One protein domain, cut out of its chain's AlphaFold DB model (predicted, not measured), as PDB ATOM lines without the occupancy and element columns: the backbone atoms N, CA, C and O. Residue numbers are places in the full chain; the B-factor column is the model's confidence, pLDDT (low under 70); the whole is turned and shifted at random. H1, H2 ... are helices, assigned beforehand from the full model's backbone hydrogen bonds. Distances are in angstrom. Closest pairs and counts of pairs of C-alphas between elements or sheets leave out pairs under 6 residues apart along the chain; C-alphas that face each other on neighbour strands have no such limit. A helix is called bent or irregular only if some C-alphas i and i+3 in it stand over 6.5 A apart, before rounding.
ATOM      1  N   THR A 532     187.750 195.555 155.805       66.38
ATOM      2  CA  THR A 532     186.762 194.590 156.319       66.38
ATOM      3  C   THR A 532     185.950 193.940 155.186       66.38
ATOM      4  O   THR A 532     185.719 192.728 155.207       66.38
ATOM      5  N   GLU A 533     185.594 194.709 154.148       73.25
ATOM      6  CA  GLU A 533     184.933 194.212 152.927       73.25
ATOM      7  C   GLU A 533     185.817 193.264 152.090       73.25
ATOM      8  O   GLU A 533     185.328 192.267 151.541       73.25
ATOM      9  N   ASN A 534     187.129 193.520 152.017       80.81
ATOM     10  CA  ASN A 534     188.070 192.637 151.320       80.81
ATOM     11  C   ASN A 534     188.133 191.269 152.013       80.81
ATOM     12  O   ASN A 534     187.968 190.236 151.357       80.81
ATOM     13  N   CYS A 535     188.253 191.273 153.343       79.62
ATOM     14  CA  CYS A 535     188.356 190.074 154.175       79.62
ATOM     15  C   CYS A 535     187.055 189.250 154.236       79.62
ATOM     16  O   CYS A 535     187.113 188.054 154.517       79.62
ATOM     17  N   PHE A 536     185.890 189.846 153.962       85.81
ATOM     18  CA  PHE A 536     184.581 189.180 154.015       85.81
ATOM     19  C   PHE A 536     184.551 187.858 153.226       85.81
ATOM     20  O   PHE A 536     184.770 187.859 152.012       85.81
ATOM     21  N   GLY A 537     184.254 186.738 153.896       84.50
ATOM     22  CA  GLY A 537     184.245 185.401 153.286       84.50
ATOM     23  C   GLY A 537     185.621 184.730 153.130       84.50
ATOM     24  O   GLY A 537     185.773 183.889 152.244       84.50
ATOM     25  N   THR A 538     186.605 185.100 153.959       90.00
ATOM     26  CA  THR A 538     187.930 184.450 154.067       90.00
ATOM     27  C   THR A 538     188.122 183.735 155.412       90.00
ATOM     28  O   THR A 538     187.384 183.959 156.374       90.00
ATOM     29  N   GLU A 539     189.180 182.926 155.515       87.88
ATOM     30  CA  GLU A 539     189.553 182.204 156.740       87.88
ATOM     31  C   GLU A 539     189.816 183.134 157.922       87.88
ATOM     32  O   GLU A 539     189.287 182.921 159.012       87.88
ATOM     33  N   ARG A 540     190.577 184.209 157.687       85.00
ATOM     34  CA  ARG A 540     190.911 185.207 158.705       85.00
ATOM     35  C   ARG A 540     189.646 185.894 159.236       85.00
ATOM     36  O   ARG A 540     189.525 186.068 160.442       85.00
ATOM     37  N   TRP A 541     188.665 186.173 158.373       91.31
ATOM     38  CA  TRP A 541     187.367 186.752 158.750       91.31
ATOM     39  C   TRP A 541     186.518 185.820 159.632       91.31
ATOM     40  O   TRP A 541     185.911 186.292 160.595       91.31
ATOM     41  N   CYS A 542     186.543 184.503 159.393       93.31
ATOM     42  CA  CYS A 542     185.926 183.536 160.308       93.31
ATOM     43  C   CYS A 542     186.725 183.351 161.610       93.31
ATOM     44  O   CYS A 542     186.145 183.433 162.692       93.31
ATOM     45  N   LYS A 543     188.048 183.133 161.539       89.38
ATOM     46  CA  LYS A 543     188.911 182.908 162.716       89.38
ATOM     47  C   LYS A 543     188.919 184.107 163.676       89.38
ATOM     48  O   LYS A 543     188.791 183.911 164.880       89.38
ATOM     49  N   GLN A 544     188.967 185.339 163.161       88.94
ATOM     50  CA  GLN A 544     188.918 186.581 163.952       88.94
ATOM     51  C   GLN A 544     187.489 187.046 164.313       88.94
ATOM     52  O   GLN A 544     187.318 188.145 164.830       88.94
ATOM     53  N   ARG A 545     186.453 186.233 164.049       90.69
ATOM     54  CA  ARG A 545     185.034 186.531 164.342       90.69
ATOM     55  C   ARG A 545     184.476 187.818 163.715       90.69
ATOM     56  O   ARG A 545     183.487 188.362 164.199       90.69
ATOM     57  N   ILE A 546     185.053 188.290 162.609       89.94
ATOM     58  CA  ILE A 546     184.669 189.571 161.988       89.94
ATOM     59  C   ILE A 546     183.195 189.566 161.532       89.94
ATOM     60  O   ILE A 546     182.544 190.610 161.536       89.94
ATOM     61  N   TYR A 547     182.637 188.385 161.242       90.19
ATOM     62  CA  TYR A 547     181.213 188.172 160.959       90.19
ATOM     63  C   TYR A 547     180.257 188.782 162.005       90.19
ATOM     64  O   TYR A 547     179.178 189.256 161.645       90.19
ATOM     65  N   GLN A 548     180.673 188.853 163.278       89.69
ATOM     66  CA  GLN A 548     179.872 189.429 164.366       89.69
ATOM     67  C   GLN A 548     179.619 190.935 164.170       89.69
ATOM     68  O   GLN A 548     178.576 191.436 164.583       89.69
ATOM     69  N   TYR A 549     180.518 191.647 163.481       86.06
ATOM     70  CA  TYR A 549     180.352 193.065 163.140       86.06
ATOM     71  C   TYR A 549     179.558 193.289 161.846       86.06
ATOM     72  O   TYR A 549     179.031 194.378 161.635       86.06
ATOM     73  N   THR A 550     179.445 192.278 160.976       80.31
ATOM     74  CA  THR A 550     178.720 192.371 159.693       80.31
ATOM     75  C   THR A 550     177.293 191.818 159.769       80.31
ATOM     76  O   THR A 550     176.698 191.508 158.740       80.31
ATOM     77  N   SER A 551     176.736 191.672 160.977       78.00
ATOM     78  CA  SER A 551     175.404 191.098 161.249       78.00
ATOM     79  C   SER A 551     175.170 189.665 160.732       78.00
ATOM     80  O   SER A 551     174.025 189.238 160.613       78.00
ATOM     81  N   GLU A 552     176.232 188.890 160.470       85.19
ATOM     82  CA  GLU A 552     176.107 187.455 160.184       85.19
ATOM     83  C   GLU A 552     176.214 186.646 161.486       85.19
ATOM     84  O   GLU A 552     177.243 186.648 162.163       85.19
ATOM     85  N   THR A 553     175.143 185.941 161.851       84.94
ATOM     86  CA  THR A 553     175.074 185.135 163.075       84.94
ATOM     87  C   THR A 553     175.637 183.730 162.849       84.94
ATOM     88  O   THR A 553     174.940 182.855 162.337       84.94
ATOM     89  N   PHE A 554     176.885 183.502 163.270       91.06
ATOM     90  CA  PHE A 554     177.473 182.163 163.394       91.06
ATOM     91  C   PHE A 554     177.876 181.871 164.840       91.06
ATOM     92  O   PHE A 554     178.604 182.650 165.460       91.06
ATOM     93  N   ASP A 555     177.504 180.695 165.342       85.81
ATOM     94  CA  ASP A 555     177.755 180.281 166.733       85.81
ATOM     95  C   ASP A 555     179.246 180.047 167.034       85.81
ATOM     96  O   ASP A 555     179.672 179.980 168.187       85.81
ATOM     97  N   SER A 556     180.069 179.902 165.990       88.50
ATOM     98  CA  SER A 556     181.518 179.731 166.098       88.50
ATOM     99  C   SER A 556     182.253 180.061 164.788       88.50
ATOM    100  O   SER A 556     181.654 179.989 163.708       88.50
ATOM    101  N   PRO A 557     183.580 180.300 164.840       86.12
ATOM    102  CA  PRO A 557     184.439 180.320 163.655       86.12
ATOM    103  C   PRO A 557     184.299 179.075 162.769       86.12
ATOM    104  O   PRO A 557     184.369 179.185 161.547       86.12
ATOM    105  N   MET A 558     184.051 177.899 163.359       83.31
ATOM    106  CA  MET A 558     183.821 176.657 162.611       83.31
ATOM    107  C   MET A 558     182.472 176.638 161.887       83.31
ATOM    108  O   MET A 558     182.417 176.165 160.755       83.31
ATOM    109  N   ALA A 559     181.405 177.179 162.481       83.31
ATOM    110  CA  ALA A 559     180.126 177.361 161.789       83.31
ATOM    111  C   ALA A 559     180.270 178.353 160.618       83.31
ATOM    112  O   ALA A 559     179.839 178.058 159.505       83.31
ATOM    113  N   CYS A 560     180.985 179.464 160.836       93.31
ATOM    114  CA  CYS A 560     181.338 180.424 159.788       93.31
ATOM    115  C   CYS A 560     182.086 179.754 158.621       93.31
ATOM    116  O   CYS A 560     181.665 179.884 157.472       93.31
ATOM    117  N   MET A 561     183.139 178.975 158.896       89.38
ATOM    118  CA  MET A 561     183.910 178.269 157.861       89.38
ATOM    119  C   MET A 561     183.077 177.201 157.132       89.38
ATOM    120  O   MET A 561     183.094 177.147 155.904       89.38
ATOM    121  N   ARG A 562     182.280 176.407 157.863       82.56
ATOM    122  CA  ARG A 562     181.372 175.394 157.288       82.56
ATOM    123  C   ARG A 562     180.241 175.996 156.444       82.56
ATOM    124  O   ARG A 562     179.758 175.327 155.541       82.56
ATOM    125  N   SER A 563     179.843 177.251 156.673       85.06
ATOM    126  CA  SER A 563     178.793 177.920 155.878       85.06
ATOM    127  C   SER A 563     179.180 178.196 154.417       85.06
ATOM    128  O   SER A 563     178.315 178.500 153.592       85.06
ATOM    129  N   ARG A 564     180.476 178.143 154.079       84.31
ATOM    130  CA  ARG A 564     181.004 178.613 152.793       84.31
ATOM    131  C   ARG A 564     181.278 177.432 151.863       84.31
ATOM    132  O   ARG A 564     182.185 176.637 152.081       84.31
ATOM    133  N   LYS A 565     180.507 177.371 150.773       66.94
ATOM    134  CA  LYS A 565     180.338 176.217 149.860       66.94
ATOM    135  C   LYS A 565     181.625 175.628 149.253       66.94
ATOM    136  O   LYS A 565     181.612 174.488 148.805       66.94
ATOM    137  N   ASN A 566     182.712 176.404 149.242       61.94
ATOM    138  CA  ASN A 566     184.009 176.051 148.654       61.94
ATOM    139  C   ASN A 566     185.163 176.177 149.680       61.94
ATOM    140  O   ASN A 566     186.275 176.554 149.312       61.94
ATOM    141  N   HIS A 567     184.900 175.961 150.973       63.81
ATOM    142  CA  HIS A 567     185.934 175.992 152.014       63.81
ATOM    143  C   HIS A 567     186.983 174.875 151.806       63.81
ATOM    144  O   HIS A 567     186.592 173.771 151.432       63.81
ATOM    145  N   PRO A 568     188.283 175.075 152.110       53.59
ATOM    146  CA  PRO A 568     189.282 174.003 152.030       53.59
ATOM    147  C   PRO A 568     188.930 172.774 152.878       53.59
ATOM    148  O   PRO A 568     189.066 171.657 152.406       53.59
ATOM    149  N   ALA A 569     188.344 172.959 154.068       54.62
ATOM    150  CA  ALA A 569     187.842 171.848 154.897       54.62
ATOM    151  C   ALA A 569     186.557 171.157 154.364       54.62
ATOM    152  O   ALA A 569     185.988 170.320 155.058       54.62
ATOM    153  N   TYR A 570     186.082 171.519 153.165       51.62
ATOM    154  CA  TYR A 570     185.110 170.749 152.373       51.62
ATOM    155  C   TYR A 570     185.786 169.888 151.286       51.62
ATOM    156  O   TYR A 570     185.100 169.195 150.537       51.62
ATOM    157  N   VAL A 571     187.121 169.925 151.198       47.59
ATOM    158  CA  VAL A 571     187.961 169.045 150.381       47.59
ATOM    159  C   VAL A 571     188.719 168.106 151.326       47.59
ATOM    160  O   VAL A 571     189.274 168.548 152.325       47.59
ATOM    161  N   ASP A 572     188.721 166.812 151.002       49.56
ATOM    162  CA  ASP A 572     189.106 165.641 151.818       49.56
ATOM    163  C   ASP A 572     190.447 165.656 152.608       49.56
ATOM    164  O   ASP A 572     190.743 164.686 153.302       49.56
ATOM    165  N   GLU A 573     191.283 166.694 152.529       47.19
ATOM    166  CA  GLU A 573     192.685 166.693 152.996       47.19
ATOM    167  C   GLU A 573     192.871 166.516 154.518       47.19
ATOM    168  O   GLU A 573     193.928 166.068 154.952       47.19
ATOM    169  N   LEU A 574     191.849 166.795 155.339       49.66
ATOM    170  CA  LEU A 574     191.872 166.545 156.796       49.66
ATOM    171  C   LEU A 574     191.466 165.110 157.195       49.66
ATOM    172  O   LEU A 574     191.519 164.758 158.373       49.66
ATOM    173  N   LEU A 575     191.035 164.287 156.233       51.56
ATOM    174  CA  LEU A 575     190.611 162.894 156.442       51.56
ATOM    175  C   LEU A 575     191.464 161.885 155.656       51.56
ATOM    176  O   LEU A 575     191.198 160.688 155.705       51.56
ATOM    177  N   ILE A 576     192.484 162.355 154.937       57.00
ATOM    178  CA  ILE A 576     193.469 161.513 154.255       57.00
ATOM    179  C   ILE A 576     194.661 161.302 155.191       57.00
ATOM    180  O   ILE A 576     195.148 162.248 155.807       57.00
ATOM    181  N   TRP A 577     195.142 160.060 155.268       66.94
ATOM    182  CA  TRP A 577     196.361 159.709 155.993       66.94
ATOM    183  C   TRP A 577     197.556 160.511 155.473       66.94
ATOM    184  O   TRP A 577     197.900 160.433 154.290       66.94
ATOM    185  N   LYS A 578     198.189 161.284 156.355       66.50
ATOM    186  CA  LYS A 578     199.421 162.003 156.037       66.50
ATOM    187  C   LYS A 578     200.594 161.051 156.254       66.50
ATOM    188  O   LYS A 578     200.965 160.780 157.396       66.50
ATOM    189  N   GLU A 579     201.211 160.578 155.171       56.06
ATOM    190  CA  GLU A 579     202.581 160.057 155.267       56.06
ATOM    191  C   GLU A 579     203.470 161.164 155.876       56.06
ATOM    192  O   GLU A 579     203.367 162.314 155.429       56.06
ATOM    193  N   PRO A 580     204.311 160.873 156.888       53.47
ATOM    194  CA  PRO A 580     205.114 161.891 157.564       53.47
ATOM    195  C   PRO A 580     206.070 162.561 156.570       53.47
ATOM    196  O   PRO A 580     207.053 161.971 156.110       53.47
ATOM    197  N   HIS A 581     205.740 163.797 156.180       48.44
ATOM    198  CA  HIS A 581     206.443 164.482 155.106       48.44
ATOM    199  C   HIS A 581     207.824 164.944 155.566       48.44
ATOM    200  O   HIS A 581     208.025 165.360 156.705       48.44
ATOM    201  N   LYS A 582     208.785 164.940 154.640       49.88
ATOM    202  CA  LYS A 582     210.203 165.189 154.937       49.88
ATOM    203  C   LYS A 582     210.520 166.606 155.442       49.88
ATOM    204  O   LYS A 582     211.638 166.848 155.889       49.88
ATOM    205  N   ASP A 583     209.542 167.502 155.357       50.12
ATOM    206  CA  ASP A 583     209.608 168.904 155.779       50.12
ATOM    207  C   ASP A 583     208.941 169.145 157.153       50.12
ATOM    208  O   ASP A 583     209.010 170.253 157.677       50.12
ATOM    209  N   HIS A 584     208.328 168.110 157.746       54.59
ATOM    210  CA  HIS A 584     207.789 168.108 159.111       54.59
ATOM    211  C   HIS A 584     208.300 166.889 159.909       54.59
ATOM    212  O   HIS A 584     207.507 166.033 160.301       54.59
ATOM    213  N   PRO A 585     209.621 166.778 160.153       55.88
ATOM    214  CA  PRO A 585     210.186 165.705 160.974       55.88
ATOM    215  C   PRO A 585     209.853 165.836 162.474       55.88
ATOM    216  O   PRO A 585     210.156 164.926 163.236       55.88
ATOM    217  N   ASP A 586     209.246 166.945 162.903       57.81
ATOM    218  CA  ASP A 586     209.175 167.370 164.308       57.81
ATOM    219  C   ASP A 586     207.857 166.993 165.029       57.81
ATOM    220  O   ASP A 586     207.469 167.633 166.008       57.81
ATOM    221  N   CYS A 587     207.167 165.924 164.603       64.31
ATOM    222  CA  CYS A 587     206.079 165.314 165.398       64.31
ATOM    223  C   CYS A 587     206.588 164.566 166.655       64.31
ATOM    224  O   CYS A 587     205.793 164.094 167.471       64.31
ATOM    225  N   PHE A 588     207.908 164.534 166.869       65.19
ATOM    226  CA  PHE A 588     208.530 164.068 168.104       65.19
ATOM    227  C   PHE A 588     208.376 165.067 169.261       65.19
ATOM    228  O   PHE A 588     208.809 166.211 169.160       65.19
ATOM    229  N   PHE A 589     207.873 164.564 170.393       56.78
ATOM    230  CA  PHE A 589     208.017 165.017 171.792       56.78
ATOM    231  C   PHE A 589     207.974 166.521 172.143       56.78
ATOM    232  O   PHE A 589     207.176 166.907 172.994       56.78
ATOM    233  N   GLU A 590     208.813 167.385 171.569       57.28
ATOM    234  CA  GLU A 590     208.832 168.827 171.866       57.28
ATOM    235  C   GLU A 590     207.550 169.525 171.381       57.28
ATOM    236  O   GLU A 590     207.013 170.392 172.076       57.28
ATOM    237  N   SER A 591     206.984 169.066 170.261       61.06
ATOM    238  CA  SER A 591     205.710 169.544 169.703       61.06
ATOM    239  C   SER A 591     204.483 169.250 170.580       61.06
ATOM    240  O   SER A 591     203.444 169.877 170.393       61.06
ATOM    241  N   THR A 592     204.593 168.403 171.614       60.66
ATOM    242  CA  THR A 592     203.508 168.174 172.598       60.66
ATOM    243  C   THR A 592     203.133 169.415 173.412       60.66
ATOM    244  O   THR A 592     202.071 169.443 174.035       60.66
ATOM    245  N   ARG A 593     203.994 170.444 173.432       67.31
ATOM    246  CA  ARG A 593     203.791 171.688 174.193       67.31
ATOM    247  C   ARG A 593     203.290 172.863 173.353       67.31
ATOM    248  O   ARG A 593     202.921 173.881 173.934       67.31
ATOM    249  N   ASP A 594     203.254 172.730 172.028       76.62
ATOM    250  CA  ASP A 594     202.708 173.740 171.118       76.62
ATOM    251  C   ASP A 594     201.465 173.182 170.398       76.62
ATOM    252  O   ASP A 594     201.598 172.328 169.516       76.62
ATOM    253  N   PRO A 595     200.249 173.669 170.720       70.19
ATOM    254  CA  PRO A 595     199.026 173.264 170.032       70.19
ATOM    255  C   PRO A 595     199.075 173.443 168.507       70.19
ATOM    256  O   PRO A 595     198.441 172.673 167.793       70.19
ATOM    257  N   VAL A 596     199.831 174.424 167.997       69.81
ATOM    258  CA  VAL A 596     199.942 174.706 166.556       69.81
ATOM    259  C   VAL A 596     200.840 173.679 165.859       69.81
ATOM    260  O   VAL A 596     200.539 173.254 164.744       69.81
ATOM    261  N   ALA A 597     201.905 173.224 166.524       71.50
ATOM    262  CA  ALA A 597     202.709 172.100 166.044       71.50
ATOM    263  C   ALA A 597     201.907 170.787 166.097       71.50
ATOM    264  O   ALA A 597     201.935 169.998 165.152       71.50
ATOM    265  N   LEU A 598     201.124 170.584 167.161       80.50
ATOM    266  CA  LEU A 598     200.295 169.393 167.334       80.50
ATOM    267  C   LEU A 598     199.156 169.299 166.294       80.50
ATOM    268  O   LEU A 598     198.864 168.200 165.819       80.50
ATOM    269  N   GLU A 599     198.572 170.429 165.863       77.12
ATOM    270  CA  GLU A 599     197.622 170.490 164.734       77.12
ATOM    271  C   GLU A 599     198.218 169.940 163.420       77.12
ATOM    272  O   GLU A 599     197.500 169.325 162.626       77.12
ATOM    273  N   ALA A 600     199.526 170.102 163.180       78.81
ATOM    274  CA  ALA A 600     200.170 169.586 161.969       78.81
ATOM    275  C   ALA A 600     200.173 168.045 161.927       78.81
ATOM    276  O   ALA A 600     199.906 167.457 160.868       78.81
ATOM    277  N   CYS A 601     200.391 167.409 163.084       83.62
ATOM    278  CA  CYS A 601     200.440 165.955 163.257       83.62
ATOM    279  C   CYS A 601     199.056 165.276 163.192       83.62
ATOM    280  O   CYS A 601     198.988 164.062 163.020       83.62
ATOM    281  N   VAL A 602     197.940 166.017 163.273       87.75
ATOM    282  CA  VAL A 602     196.586 165.439 163.151       87.75
ATOM    283  C   VAL A 602     196.447 164.693 161.816       87.75
ATOM    284  O   VAL A 602     196.541 165.300 160.744       87.75
ATOM    285  N   GLY A 603     196.209 163.380 161.881       83.88
ATOM    286  CA  GLY A 603     196.079 162.495 160.714       83.88
ATOM    287  C   GLY A 603     197.342 161.714 160.313       83.88
ATOM    288  O   GLY A 603     197.365 161.179 159.203       83.88
ATOM    289  N   THR A 604     198.371 161.647 161.167       89.62
ATOM    290  CA  THR A 604     199.520 160.725 161.023       89.62
ATOM    291  C   THR A 604     199.365 159.472 161.896       89.62
ATOM    292  O   THR A 604     198.550 159.435 162.820       89.62
ATOM    293  N   GLU A 605     200.192 158.451 161.647       91.25
ATOM    294  CA  GLU A 605     200.255 157.247 162.493       91.25
ATOM    295  C   GLU A 605     200.714 157.564 163.919       91.25
ATOM    296  O   GLU A 605     200.067 157.177 164.890       91.25
ATOM    297  N   GLU A 606     201.766 158.374 164.034       88.19
ATOM    298  CA  GLU A 606     202.374 158.808 165.293       88.19
ATOM    299  C   GLU A 606     201.394 159.583 166.199       88.19
ATOM    300  O   GLU A 606     201.491 159.511 167.425       88.19
ATOM    301  N   PHE A 607     200.401 160.272 165.624       92.25
ATOM    302  CA  PHE A 607     199.322 160.927 166.373       92.25
ATOM    303  C   PHE A 607     198.355 159.927 167.024       92.25
ATOM    304  O   PHE A 607     197.897 160.146 168.149       92.25
ATOM    305  N   CYS A 608     198.062 158.817 166.339       94.50
ATOM    306  CA  CYS A 608     197.268 157.731 166.902       94.50
ATOM    307  C   CYS A 608     198.071 156.924 167.935       94.50
ATOM    308  O   CYS A 608     197.554 156.632 169.011       94.50
ATOM    309  N   GLU A 609     199.335 156.603 167.652       94.69
ATOM    310  CA  GLU A 609     200.183 155.795 168.543       94.69
ATOM    311  C   GLU A 609     200.492 156.494 169.874       94.69
ATOM    312  O   GLU A 609     200.377 155.871 170.929       94.69
ATOM    313  N   ASN A 610     200.778 157.802 169.858       92.31
ATOM    314  CA  ASN A 610     200.982 158.597 171.079       92.31
ATOM    315  C   ASN A 610     199.670 159.030 171.772       92.31
ATOM    316  O   ASN A 610     199.692 159.847 172.689       92.31
ATOM    317  N   GLN A 611     198.521 158.499 171.339       94.12
ATOM    318  CA  GLN A 611     197.193 158.743 171.918       94.12
ATOM    319  C   GLN A 611     196.732 160.216 171.937       94.12
ATOM    320  O   GLN A 611     195.807 160.575 172.669       94.12
ATOM    321  N   TYR A 612     197.312 161.083 171.098       92.00
ATOM    322  CA  TYR A 612     197.006 162.520 171.103       92.00
ATOM    323  C   TYR A 612     195.538 162.833 170.777       92.00
ATOM    324  O   TYR A 612     195.042 163.872 171.209       92.00
ATOM    325  N   TYR A 613     194.816 161.926 170.111       91.88
ATOM    326  CA  TYR A 613     193.368 162.019 169.887       91.88
ATOM    327  C   TYR A 613     192.564 162.279 171.179       91.88
ATOM    328  O   TYR A 613     191.592 163.037 171.151       91.88
ATOM    329  N   GLN A 614     193.019 161.760 172.329       90.38
ATOM    330  CA  GLN A 614     192.400 162.002 173.639       90.38
ATOM    331  C   GLN A 614     192.465 163.487 174.043       90.38
ATOM    332  O   GLN A 614     191.485 164.031 174.551       90.38
ATOM    333  N   ASN A 615     193.572 164.177 173.741       84.88
ATOM    334  CA  ASN A 615     193.749 165.607 174.033       84.88
ATOM    335  C   ASN A 615     192.838 166.504 173.175       84.88
ATOM    336  O   ASN A 615     192.484 167.603 173.599       84.88
ATOM    337  N   PHE A 616     192.437 166.037 171.987       82.62
ATOM    338  CA  PHE A 616     191.468 166.718 171.118       82.62
ATOM    339  C   PHE A 616     190.012 166.297 171.390       82.62
ATOM    340  O   PHE A 616     189.092 166.876 170.810       82.62
ATOM    341  N   GLY A 617     189.785 165.322 172.279       85.31
ATOM    342  CA  GLY A 617     188.457 164.785 172.577       85.31
ATOM    343  C   GLY A 617     187.846 163.963 171.437       85.31
ATOM    344  O   GLY A 617     186.621 163.861 171.358       85.31
ATOM    345  N   GLU A 618     188.664 163.399 170.541       89.25
ATOM    346  CA  GLU A 618     188.185 162.449 169.532       89.25
ATOM    347  C   GLU A 618     187.907 161.084 170.205       89.25
ATOM    348  O   GLU A 618     188.800 160.538 170.861       89.25
ATOM    349  N   PRO A 619     186.683 160.527 170.093       89.38
ATOM    350  CA  PRO A 619     186.250 159.381 170.890       89.38
ATOM    351  C   PRO A 619     186.654 158.047 170.244       89.38
ATOM    352  O   PRO A 619     185.806 157.341 169.703       89.38
ATOM    353  N   PHE A 620     187.945 157.721 170.291       94.44
ATOM    354  CA  PHE A 620     188.461 156.395 169.930       94.44
ATOM    355  C   PHE A 620     188.786 155.586 171.189       94.44
ATOM    356  O   PHE A 620     189.357 156.127 172.138       94.44
ATOM    357  N   GLU A 621     188.444 154.298 171.194       91.38
ATOM    358  CA  GLU A 621     188.734 153.381 172.307       91.38
ATOM    359  C   GLU A 621     190.234 153.058 172.409       91.38
ATOM    360  O   GLU A 621     190.771 152.910 173.509       91.38
ATOM    361  N   ASP A 622     190.923 152.971 171.265       95.94
ATOM    362  CA  ASP A 622     192.352 152.678 171.185       95.94
ATOM    363  C   ASP A 622     193.047 153.336 169.970       95.94
ATOM    364  O   ASP A 622     192.429 153.923 169.074       95.94
ATOM    365  N   ALA A 623     194.382 153.242 169.944       94.50
ATOM    366  CA  ALA A 623     195.209 153.761 168.854       94.50
ATOM    367  C   ALA A 623     194.905 153.095 167.501       94.50
ATOM    368  O   ALA A 623     194.974 153.754 166.466       94.50
ATOM    369  N   GLU A 624     194.528 151.818 167.487       95.06
ATOM    370  CA  GLU A 624     194.204 151.089 166.263       95.06
ATOM    371  C   GLU A 624     192.819 151.477 165.728       95.06
ATOM    372  O   GLU A 624     192.589 151.400 164.526       95.06
ATOM    373  N   GLU A 625     191.871 151.917 166.559       93.75
ATOM    374  CA  GLU A 625     190.613 152.522 166.110       93.75
ATOM    375  C   GLU A 625     190.878 153.896 165.499       93.75
ATOM    376  O   GLU A 625     190.392 154.176 164.400       93.75
ATOM    377  N   CYS A 626     191.739 154.698 166.133       95.38
ATOM    378  CA  CYS A 626     192.241 155.934 165.542       95.38
ATOM    379  C   CYS A 626     192.847 155.671 164.148       95.38
ATOM    380  O   CYS A 626     192.412 156.310 163.188       95.38
ATOM    381  N   LYS A 627     193.735 154.672 163.981       94.12
ATOM    382  CA  LYS A 627     194.272 154.264 162.662       94.12
ATOM    383  C   LYS A 627     193.155 153.833 161.694       94.12
ATOM    384  O   LYS A 627     192.970 154.458 160.647       94.12
ATOM    385  N   ARG A 628     192.335 152.840 162.070       90.81
ATOM    386  CA  ARG A 628     191.209 152.298 161.269       90.81
ATOM    387  C   ARG A 628     190.203 153.371 160.829       90.81
ATOM    388  O   ARG A 628     189.577 153.222 159.775       90.81
ATOM    389  N   SER A 629     190.031 154.444 161.606       86.56
ATOM    390  CA  SER A 629     189.158 155.574 161.258       86.56
ATOM    391  C   SER A 629     189.661 156.365 160.042       86.56
ATOM    392  O   SER A 629     188.850 156.883 159.275       86.56
ATOM    393  N   ARG A 630     190.987 156.421 159.831       81.62
ATOM    394  CA  ARG A 630     191.645 157.181 158.753       81.62
ATOM    395  C   ARG A 630     192.003 156.322 157.531       81.62
ATOM    396  O   ARG A 630     192.130 156.855 156.434       81.62
ATOM    397  N   GLU A 631     192.098 154.997 157.674       77.69
ATOM    398  CA  GLU A 631     192.341 154.072 156.548       77.69
ATOM    399  C   GLU A 631     191.174 153.980 155.538       77.69
ATOM    400  O   GLU A 631     191.357 153.612 154.373       77.69
ATOM    401  N   ARG A 632     189.936 154.253 155.968       53.97
ATOM    402  CA  ARG A 632     188.727 153.888 155.210       53.97
ATOM    403  C   ARG A 632     188.356 154.882 154.104       53.97
ATOM    404  O   ARG A 632     187.512 155.754 154.302       53.97
TER     405      ARG A 632
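Overview. This is residues 532 to 632 of the 1116 residues of an uncharacterized protein of Ophiocordyceps camponoti-rufipedis (UniProt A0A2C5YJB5). Two loose lobes of short helices stand at the two ends of an elongated model: the longest helix, H8, lies in one lobe with H5, H6 and H7, and H1 to H4 make the other. The long stretch of residues 563 to 588, with no named element, crosses from the lobe of H1 to H4 to that of H5 to H8. The printed part has 101 residues, with eight named helices, H1 to H8 in that order along the chain, and no named strand. The class is all helix, though under half of the residues, 45 of 101, are in named elements. The whole is loose, with a radius of gyration of the C-alphas of 16.3 A and spans of 44 by 27 by 22 A.

Along the chain. H8, residues 623 to 631, is 12.6 A long from first to last C-alpha and ends at C-alpha 631 at (192.341, 154.072, 156.548). H7 is residues 605 to 609, H6 is residues 595 to 601 and 10.1 A long, and H5 is residues 589 to 593. H5 is neither bent nor irregular, but only just: C-alphas 590 and 593 are 6.2 A apart. H4, residues 557 to 562, is 8.6 A long and begins at (184.439, 180.320, 163.655). H3 is residues 546 to 549, H2 residues 539 to 543, and H1 residues 532 to 535, with C-alpha 532 at (186.762, 194.590, 156.319).

Arrangement. H8 touches H7, and their closest C-alphas, of Cys 608 and Ala 623, are 4.9 A apart. H7 is close to H6 but not clearly touching, with the C-alphas of Cys 601 and Phe 607 closest at 6.0 A. H6 and H5 only just touch, and only at the corner by their link, with 3 pairs of C-alphas within 8 A; the closest are those of Ser 591 and Ala 597, at 5.4 A. H4 and H5 are apart. H4 touches H2, with the C-alphas of Cys 542 and Pro 557 closest at 4.9 A. H3 is close to H2 but not clearly touching, the C-alphas of Trp 541 and Tyr 547 being closest at 6.7 A. H1 touches no helix but is near H2, with the C-alphas of Cys 535 and Trp 541 closest at 5.7 A. Every O i to N i+4 pair is within hydrogen-bond range in H2, H4 and H7, while H8 has 4 of 5, H6 1 of 3 with 3 of 4 O i to N i+3 pairs, and H5 0 of 1 with 2 of 2; H1 and H3 are too short for an O i to N i+4 pair.

Size, cuts and confidence. The two C-alphas farthest apart, of Glu 533 and Glu 624, are 46.1 A from each other. The printed part has no cut. The links from H4 to H5, 26 residues, and from H7 to H8, 13 residues, are long. The mean pLDDT of the printed part is 77.6, and 32 residues are under 70: residue 532, residues 565 to 593, residue 596 and residue 632.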